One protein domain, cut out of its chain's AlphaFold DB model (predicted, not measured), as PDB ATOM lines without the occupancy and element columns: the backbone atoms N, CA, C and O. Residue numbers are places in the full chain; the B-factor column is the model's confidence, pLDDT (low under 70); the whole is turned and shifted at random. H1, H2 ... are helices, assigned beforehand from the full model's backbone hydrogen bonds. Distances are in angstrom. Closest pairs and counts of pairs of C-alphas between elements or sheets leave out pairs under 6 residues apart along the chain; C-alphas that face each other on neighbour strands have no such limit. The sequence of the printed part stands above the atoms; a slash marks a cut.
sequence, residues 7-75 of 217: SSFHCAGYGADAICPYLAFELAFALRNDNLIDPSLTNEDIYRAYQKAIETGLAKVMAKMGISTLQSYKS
ATOM      1  N   SER A   7     139.489  88.987 146.079       56.38
ATOM      2  CA  SER A   7     139.037  88.578 144.740       56.38
ATOM      3  C   SER A   7     139.852  87.396 144.202       56.38
ATOM      4  O   SER A   7     139.277  86.407 143.752       56.38
ATOM      5  N   SER A   8     141.174  87.421 144.390       59.44
ATOM      6  CA  SER A   8     142.066  86.320 144.017       59.44
ATOM      7  C   SER A   8     141.749  84.995 144.730       59.44
ATOM      8  O   SER A   8     141.893  83.923 144.145       59.44
ATOM      9  N   PHE A   9     141.277  85.047 145.980       74.00
ATOM     10  CA  PHE A   9     140.941  83.851 146.764       74.00
ATOM     11  C   PHE A   9     139.654  83.187 146.277       74.00
ATOM     12  O   PHE A   9     139.564  81.959 146.284       74.00
ATOM     13  N   HIS A  10     138.680  83.991 145.843       75.94
ATOM     14  CA  HIS A  10     137.450  83.492 145.231       75.94
ATOM     15  C   HIS A  10     137.766  82.819 143.898       75.94
ATOM     16  O   HIS A  10     137.364  81.679 143.684       75.94
ATOM     17  N   CYS A  11     138.561  83.468 143.042       77.88
ATOM     18  CA  CYS A  11     138.954  82.910 141.748       77.88
ATOM     19  C   CYS A  11     139.597  81.521 141.888       77.88
ATOM     20  O   CYS A  11     139.198  80.600 141.181       77.88
ATOM     21  N   ALA A  12     140.531  81.335 142.831       84.25
ATOM     22  CA  ALA A  12     141.138  80.025 143.084       84.25
ATOM     23  C   ALA A  12     140.110  78.986 143.579       84.25
ATOM     24  O   ALA A  12     140.066  77.860 143.079       84.25
ATOM     25  N   GLY A  13     139.231  79.364 144.514       87.12
ATOM     26  CA  GLY A  13     138.196  78.465 145.036       87.12
ATOM     27  C   GLY A  13     137.096  78.101 144.029       87.12
ATOM     28  O   GLY A  13     136.411  77.102 144.232       87.12
ATOM     29  N   TYR A  14     136.972  78.855 142.932       91.00
ATOM     30  CA  TYR A  14     136.098  78.559 141.788       91.00
ATOM     31  C   TYR A  14     136.846  78.033 140.550       91.00
ATOM     32  O   TYR A  14     136.236  77.857 139.499       91.00
ATOM     33  N   GLY A  15     138.143  77.727 140.672       88.38
ATOM     34  CA  GLY A  15     138.868  76.908 139.696       88.38
ATOM     35  C   GLY A  15     139.989  77.594 138.916       88.38
ATOM     36  O   GLY A  15     140.587  76.940 138.064       88.38
ATOM     37  N   ALA A  16     140.329  78.854 139.199       91.00
ATOM     38  CA  ALA A  16     141.485  79.502 138.578       91.00
ATOM     39  C   ALA A  16     142.805  78.821 138.986       91.00
ATOM     40  O   ALA A  16     143.066  78.613 140.169       91.00
ATOM     41  N   ASP A  17     143.652  78.511 138.000       88.56
ATOM     42  CA  ASP A  17     144.987  77.929 138.207       88.56
ATOM     43  C   ASP A  17     146.047  78.968 138.583       88.56
ATOM     44  O   ASP A  17     146.931  78.709 139.397       88.56
ATOM     45  N   ALA A  18     145.956  80.154 137.987       89.44
ATOM     46  CA  ALA A  18     146.875  81.258 138.204       89.44
ATOM     47  C   ALA A  18     146.148  82.590 138.011       89.44
ATOM     48  O   ALA A  18     145.147  82.671 137.296       89.44
ATOM     49  N   ILE A  19     146.655  83.642 138.653       89.50
ATOM     50  CA  ILE A  19     146.073  84.984 138.604       89.50
ATOM     51  C   ILE A  19     147.200  85.983 138.389       89.50
ATOM     52  O   ILE A  19     148.161  86.011 139.156       89.50
ATOM     53  N   CYS A  20     147.070  86.812 137.355       90.81
ATOM     54  CA  CYS A  20     147.990  87.906 137.069       90.81
ATOM     55  C   CYS A  20     147.301  89.247 137.382       90.81
ATOM     56  O   CYS A  20     146.500  89.723 136.575       90.81
ATOM     57  N   PRO A  21     147.572  89.869 138.545       91.19
ATOM     58  CA  PRO A  21     146.947  91.127 138.947       91.19
ATOM     59  C   PRO A  21     147.668  92.333 138.320       91.19
ATOM     60  O   PRO A  21     148.133  93.225 139.025       91.19
ATOM     61  N   TYR A  22     147.767  92.364 136.988       92.88
ATOM     62  CA  TYR A  22     148.571  93.351 136.250       92.88
ATOM     63  C   TYR A  22     148.238  94.803 136.633       92.88
ATOM     64  O   TYR A  22     149.137  95.586 136.914       92.88
ATOM     65  N   LEU A  23     146.950  95.146 136.745       92.56
ATOM     66  CA  LEU A  23     146.520  96.513 137.052       92.56
ATOM     67  C   LEU A  23     146.905  96.953 138.474       92.56
ATOM     68  O   LEU A  23     147.121  98.138 138.710       92.56
ATOM     69  N   ALA A  24     147.022  96.016 139.419       92.12
ATOM     70  CA  ALA A  24     147.491  96.332 140.766       92.12
ATOM     71  C   ALA A  24     148.975  96.729 140.759       92.12
ATOM     72  O   ALA A  24     149.372  97.626 141.501       92.12
ATOM     73  N   PHE A  25     149.778  96.093 139.900       93.56
ATOM     74  CA  PHE A  25     151.183  96.451 139.721       93.56
ATOM     75  C   PHE A  25     151.341  97.796 139.018       93.56
ATOM     76  O   PHE A  25     152.072  98.641 139.521       93.56
ATOM     77  N   GLU A  26     150.598  98.033 137.932       94.56
ATOM     78  CA  GLU A  26     150.592  99.336 137.250       94.56
ATOM     79  C   GLU A  26     150.207 100.473 138.206       94.56
ATOM     80  O   GLU A  26     150.853 101.520 138.230       94.56
ATOM     81  N   LEU A  27     149.211 100.246 139.072       93.25
ATOM     82  CA  LEU A  27     148.836 101.211 140.102       93.25
ATOM     83  C   LEU A  27     149.968 101.444 141.111       93.25
ATOM     84  O   LEU A  27     150.257 102.588 141.445       93.25
ATOM     85  N   ALA A  28     150.628 100.390 141.593       94.44
ATOM     86  CA  ALA A  28     151.751 100.533 142.519       94.44
ATOM     87  C   ALA A  28     152.929 101.297 141.887       94.44
ATOM     88  O   ALA A  28     153.569 102.108 142.557       94.44
ATOM     89  N   PHE A  29     153.186 101.091 140.593       94.75
ATOM     90  CA  PHE A  29     154.198 101.845 139.854       94.75
ATOM     91  C   PHE A  29     153.820 103.312 139.702       94.75
ATOM     92  O   PHE A  29     154.670 104.168 139.937       94.75
ATOM     93  N   ALA A  30     152.559 103.611 139.380       93.56
ATOM     94  CA  ALA A  30     152.061 104.981 139.336       93.56
ATOM     95  C   ALA A  30     152.227 105.676 140.699       93.56
ATOM     96  O   ALA A  30     152.830 106.742 140.770       93.56
ATOM     97  N   LEU A  31     151.826 105.020 141.795       94.00
ATOM     98  CA  LEU A  31     151.996 105.548 143.154       94.00
ATOM     99  C   LEU A  31     153.468 105.809 143.515       94.00
ATOM    100  O   LEU A  31     153.765 106.788 144.198       94.00
ATOM    101  N   ARG A  32     154.397 104.953 143.065       95.19
ATOM    102  CA  ARG A  32     155.839 105.183 143.251       95.19
ATOM    103  C   ARG A  32     156.319 106.384 142.442       95.19
ATOM    104  O   ARG A  32     157.058 107.206 142.971       95.19
ATOM    105  N   ASN A  33     155.902 106.489 141.182       93.94
ATOM    106  CA  ASN A  33     156.285 107.592 140.296       93.94
ATOM    107  C   ASN A  33     155.756 108.946 140.806       93.94
ATOM    108  O   ASN A  33     156.434 109.961 140.656       93.94
ATOM    109  N   ASP A  34     154.606 108.939 141.481       93.69
ATOM    110  CA  ASP A  34     154.017 110.101 142.153       93.69
ATOM    111  C   ASP A  34     154.643 110.389 143.536       93.69
ATOM    112  O   ASP A  34     154.228 111.319 144.226       93.69
ATOM    113  N   ASN A  35     155.655 109.616 143.955       94.38
ATOM    114  CA  ASN A  35     156.317 109.693 145.265       94.38
ATOM    115  C   ASN A  35     155.367 109.506 146.467       94.38
ATOM    116  O   ASN A  35     155.634 110.003 147.563       94.38
ATOM    117  N   LEU A  36     154.256 108.783 146.280       93.56
ATOM    118  CA  LEU A  36     153.325 108.418 147.357       93.56
ATOM    119  C   LEU A  36     153.783 107.180 148.138       93.56
ATOM    120  O   LEU A  36     153.364 106.972 149.276       93.56
ATOM    121  N   ILE A  37     154.645 106.364 147.532       94.06
ATOM    122  CA  ILE A  37     155.401 105.298 148.196       94.06
ATOM    123  C   ILE A  37     156.896 105.507 147.952       94.06
ATOM    124  O   ILE A  37     157.276 106.315 147.107       94.06
ATOM    125  N   ASP A  38     157.737 104.789 148.699       94.00
ATOM    126  CA  ASP A  38     159.192 104.952 148.657       94.00
ATOM    127  C   ASP A  38     159.741 104.819 147.215       94.00
ATOM    128  O   ASP A  38     159.632 103.745 146.610       94.00
ATOM    129  N   PRO A  39     160.330 105.893 146.648       93.19
ATOM    130  CA  PRO A  39     160.807 105.911 145.268       93.19
ATOM    131  C   PRO A  39     162.041 105.030 145.044       93.19
ATOM    132  O   PRO A  39     162.376 104.741 143.896       93.19
ATOM    133  N   SER A  40     162.715 104.587 146.111       95.00
ATOM    134  CA  SER A  40     163.859 103.674 146.020       95.00
ATOM    135  C   SER A  40     163.457 102.220 145.748       95.00
ATOM    136  O   SER A  40     164.299 101.424 145.331       95.00
ATOM    137  N   LEU A  41     162.176 101.873 145.936       95.31
ATOM    138  CA  LEU A  41     161.664 100.527 145.686       95.31
ATOM    139  C   LEU A  41     161.783 100.169 144.208       95.31
ATOM    140  O   LEU A  41     161.238 100.850 143.337       95.31
ATOM    141  N   THR A  42     162.422  99.045 143.909       95.88
ATOM    142  CA  THR A  42     162.475  98.512 142.547       95.88
ATOM    143  C   THR A  42     161.148  97.851 142.164       95.88
ATOM    144  O   THR A  42     160.281  97.599 143.003       95.88
ATOM    145  N   ASN A  43     160.953  97.555 140.874       94.81
ATOM    146  CA  ASN A  43     159.774  96.791 140.440       94.81
ATOM    147  C   ASN A  43     159.723  95.414 141.116       94.81
ATOM    148  O   ASN A  43     158.651  94.968 141.516       94.81
ATOM    149  N   GLU A  44     160.884  94.776 141.284       96.25
ATOM    150  CA  GLU A  44     161.013  93.479 141.947       96.25
ATOM    151  C   GLU A  44     160.599  93.549 143.422       96.25
ATOM    152  O   GLU A  44     159.900  92.657 143.902       96.25
ATOM    153  N   ASP A  45     160.949  94.628 144.128       96.19
ATOM    154  CA  ASP A  45     160.529  94.827 145.520       96.19
ATOM    155  C   ASP A  45     159.003  94.917 145.633       96.19
ATOM    156  O   ASP A  45     158.399  94.259 146.484       96.19
ATOM    157  N   ILE A  46     158.362  95.671 144.730       94.50
ATOM    158  CA  ILE A  46     156.898  95.793 144.666       94.50
ATOM    159  C   ILE A  46     156.254  94.434 144.358       94.50
ATOM    160  O   ILE A  46     155.302  94.041 145.042       94.50
ATOM    161  N   TYR A  47     156.778  93.691 143.378       94.75
ATOM    162  CA  TYR A  47     156.272  92.360 143.038       94.75
ATOM    163  C   TYR A  47     156.358  91.401 144.226       94.75
ATOM    164  O   TYR A  47     155.355  90.778 144.585       94.75
ATOM    165  N   ARG A  48     157.521  91.321 144.883       95.56
ATOM    166  CA  ARG A  48     157.736  90.440 146.040       95.56
ATOM    167  C   ARG A  48     156.864  90.818 147.225       95.56
ATOM    168  O   ARG A  48     156.294  89.932 147.861       95.56
ATOM    169  N   ALA A  49     156.734  92.111 147.518       93.56
ATOM    170  CA  ALA A  49     155.893  92.588 148.608       93.56
ATOM    171  C   ALA A  49     154.420  92.222 148.372       93.56
ATOM    172  O   ALA A  49     153.762  91.674 149.261       93.56
ATOM    173  N   TYR A  50     153.915  92.456 147.157       92.50
ATOM    174  CA  TYR A  50     152.544  92.114 146.794       92.50
ATOM    175  C   TYR A  50     152.312  90.596 146.814       92.50
ATOM    176  O   TYR A  50     151.352  90.131 147.430       92.50
ATOM    177  N   GLN A  51     153.211  89.813 146.210       91.88
ATOM    178  CA  GLN A  51     153.156  88.350 146.242       91.88
ATOM    179  C   GLN A  51     153.101  87.848 147.686       91.88
ATOM    180  O   GLN A  51     152.213  87.069 148.034       91.88
ATOM    181  N   LYS A  52     153.986  88.349 148.556       93.62
ATOM    182  CA  LYS A  52     154.029  87.939 149.959       93.62
ATOM    183  C   LYS A  52     152.733  88.268 150.700       93.62
ATOM    184  O   LYS A  52     152.274  87.463 151.517       93.62
ATOM    185  N   ALA A  53     152.137  89.428 150.426       92.75
ATOM    186  CA  ALA A  53     150.861  89.830 151.008       92.75
ATOM    187  C   ALA A  53     149.720  88.892 150.576       92.75
ATOM    188  O   ALA A  53     148.951  88.436 151.426       92.75
ATOM    189  N   ILE A  54     149.650  88.546 149.285       91.06
ATOM    190  CA  ILE A  54     148.640  87.625 148.747       91.06
ATOM    191  C   ILE A  54     148.837  86.200 149.271       91.06
ATOM    192  O   ILE A  54     147.868  85.597 149.725       91.06
ATOM    193  N   GLU A  55     150.065  85.677 149.292       90.56
ATOM    194  CA  GLU A  55     150.379  84.359 149.865       90.56
ATOM    195  C   GLU A  55     149.957  84.273 151.333       90.56
ATOM    196  O   GLU A  55     149.296  83.321 151.751       90.56
ATOM    197  N   THR A  56     150.291  85.299 152.118       91.50
ATOM    198  CA  THR A  56     149.931  85.364 153.538       91.50
ATOM    199  C   THR A  56     148.416  85.465 153.721       91.50
ATOM    200  O   THR A  56     147.856  84.828 154.613       91.50
ATOM    201  N   GLY A  57     147.734  86.250 152.884       90.00
ATOM    202  CA  GLY A  57     146.278  86.368 152.898       90.00
ATOM    203  C   GLY A  57     145.586  85.047 152.557       90.00
ATOM    204  O   GLY A  57     144.688  84.627 153.285       90.00
ATOM    205  N   LEU A  58     146.057  84.354 151.519       88.50
ATOM    206  CA  LEU A  58     145.531  83.058 151.096       88.50
ATOM    207  C   LEU A  58     145.746  81.997 152.178       88.50
ATOM    208  O   LEU A  58     144.802  81.306 152.552       88.50
ATOM    209  N   ALA A  59     146.952  81.922 152.748       89.88
ATOM    210  CA  ALA A  59     147.255  81.022 153.857       89.88
ATOM    211  C   ALA A  59     146.339  81.269 155.064       89.88
ATOM    212  O   ALA A  59     145.823  80.320 155.646       89.88
ATOM    213  N   LYS A  60     146.065  82.536 155.406       90.75
ATOM    214  CA  LYS A  60     145.124  82.888 156.480       90.75
ATOM    215  C   LYS A  60     143.694  82.447 156.175       90.75
ATOM    216  O   LYS A  60     143.014  81.975 157.080       90.75
ATOM    217  N   VAL A  61     143.221  82.603 154.937       88.88
ATOM    218  CA  VAL A  61     141.875  82.155 154.538       88.88
ATOM    219  C   VAL A  61     141.770  80.632 154.603       88.88
ATOM    220  O   VAL A  61     140.836  80.125 155.217       88.88
ATOM    221  N   MET A  62     142.750  79.904 154.061       88.88
ATOM    222  CA  MET A  62     142.786  78.439 154.135       88.88
ATOM    223  C   MET A  62     142.847  77.946 155.589       88.88
ATOM    224  O   MET A  62     142.096  77.047 155.968       88.88
ATOM    225  N   ALA A  63     143.665  78.589 156.432       90.88
ATOM    226  CA  ALA A  63     143.814  78.236 157.842       90.88
ATOM    227  C   ALA A  63     142.514  78.396 158.647       90.88
ATOM    228  O   ALA A  63     142.259  77.588 159.536       90.88
ATOM    229  N   LYS A  64     141.657  79.376 158.317       90.50
ATOM    230  CA  LYS A  64     140.332  79.527 158.955       90.50
ATOM    231  C   LYS A  64     139.436  78.304 158.758       90.50
ATOM    232  O   LYS A  64     138.615  78.022 159.622       90.50
ATOM    233  N   MET A  65     139.606  77.594 157.643       88.56
ATOM    234  CA  MET A  65     138.841  76.391 157.300       88.56
ATOM    235  C   MET A  65     139.613  75.093 157.586       88.56
ATOM    236  O   MET A  65     139.130  74.015 157.259       88.56
ATOM    237  N   GLY A  66     140.817  75.179 158.168       91.38
ATOM    238  CA  GLY A  66     141.666  74.014 158.434       91.38
ATOM    239  C   GLY A  66     142.292  73.380 157.186       91.38
ATOM    240  O   GLY A  66     142.712  72.228 157.233       91.38
ATOM    241  N   ILE A  67     142.367  74.104 156.066       91.38
ATOM    242  CA  ILE A  67     142.961  73.606 154.819       91.38
ATOM    243  C   ILE A  67     144.446  73.946 154.786       91.38
ATOM    244  O   ILE A  67     144.844  75.081 155.037       91.38
ATOM    245  N   SER A  68     145.272  72.957 154.446       91.25
ATOM    246  CA  SER A  68     146.733  73.107 154.437       91.25
ATOM    247  C   SER A  68     147.355  73.092 153.041       91.25
ATOM    248  O   SER A  68     148.541  73.386 152.916       91.25
ATOM    249  N   THR A  69     146.597  72.761 151.989       90.62
ATOM    250  CA  THR A  69     147.121  72.729 150.615       90.62
ATOM    251  C   THR A  69     146.243  73.524 149.656       90.62
ATOM    252  O   THR A  69     145.014  73.459 149.713       90.62
ATOM    253  N   LEU A  70     146.883  74.246 148.732       86.62
ATOM    254  CA  LEU A  70     146.182  75.007 147.697       86.62
ATOM    255  C   LEU A  70     145.407  74.095 146.735       86.62
ATOM    256  O   LEU A  70     144.327  74.455 146.285       86.62
ATOM    257  N   GLN A  71     145.932  72.898 146.462       88.44
ATOM    258  CA  GLN A  71     145.274  71.902 145.612       88.44
ATOM    259  C   GLN A  71     143.914  71.483 146.179       88.44
ATOM    260  O   GLN A  71     142.946  71.404 145.434       88.44
ATOM    261  N   SER A  72     143.816  71.282 147.499       88.44
ATOM    262  CA  SER A  72     142.538  70.982 148.160       88.44
ATOM    263  C   SER A  72     141.598  72.184 148.231       88.44
ATOM    264  O   SER A  72     140.393  71.999 148.337       88.44
ATOM    265  N   TYR A  73     142.134  73.407 148.215       89.56
ATOM    266  CA  TYR A  73     141.335  74.632 148.217       89.56
ATOM    267  C   TYR A  73     140.752  74.953 146.831       89.56
ATOM    268  O   TYR A  73     139.658  75.511 146.723       89.56
ATOM    269  N   LYS A  74     141.475  74.600 145.762       89.56
ATOM    270  CA  LYS A  74     141.050  74.831 144.381       89.56
ATOM    271  C   LYS A  74     139.718  74.134 144.106       89.56
ATOM    272  O   LYS A  74     139.554  72.955 144.400       89.56
ATOM    273  N   SER A  75     138.774  74.867 143.518       87.56
ATOM    274  CA  SER A  75     137.429  74.368 143.181       87.56
ATOM    275  C   SER A  75     136.608  73.837 144.367       87.56
ATOM    276  O   SER A  75     135.562  73.230 144.149       87.56
TER     277      SER A  75
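AT A GLANCE: This is residues 7 to 75 of the 217 residues of the protein "glutamate synthase [NADH], amyloplastic-like" of Galleria mellonella (UniProt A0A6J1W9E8). A loose, elongated frame of helices: the long helix H3 makes one long side, while H1, the link of residues 14 to 21 and H2 make the other. H2 packs on the first part of H3, and H1 and the small H4 lie near its last part, at the opposite end of the frame. The printed part has 69 residues with four named helices, H1, H2, H3 and H4 along the chain, and no named strand, so its class is all helix. It is loose, with a radius of gyration of the C-alphas of 14.4 A, and a rod in outline, spanning 40 by 18 by 16 A.

HOW THE PARTS SIT: H1, residues 7 to 13, is close to but not clearly touching H3, residues 43 to 64; their closest C-alphas, of Phe 9 and Leu 58, are 6.4 A apart. They run the same way at a steep tilt of 53 degrees. H2, residues 22 to 33, is apart from H1. H2 touches H3 with residues 25 to 29 alone, the closest C-alphas being those of Ala 28 and Ile 46, 7.3 A apart; they run opposite ways at a steep tilt of 50 degrees. H4, residues 70 to 73, is close to but not clearly touching H1, with the C-alphas of Gly 13 and Tyr 73 closest at 5.9 A. In H1, H2 and H3 every O i to N i+4 pair is within hydrogen-bond range; H4 is too short for such a pair.

IN THESE COORDINATES: H1 begins at C-alpha 7 (139.037, 88.578, 144.740). H2 is 16.7 A long from first to last C-alpha. H3, 31.9 A long, begins at C-alpha 43 (159.774, 96.791, 140.440). H4 ends at C-alpha 73 (141.335, 74.632, 148.217).

THE WHOLE: The two C-alphas farthest apart, of Asp 34 and Gly 66, are 41.5 A apart. The printed part has no cut. The link from H3 to H4 is tight, and the other two are short. Mean pLDDT of the printed part is 90.1; residues 7 to 8 are under 70.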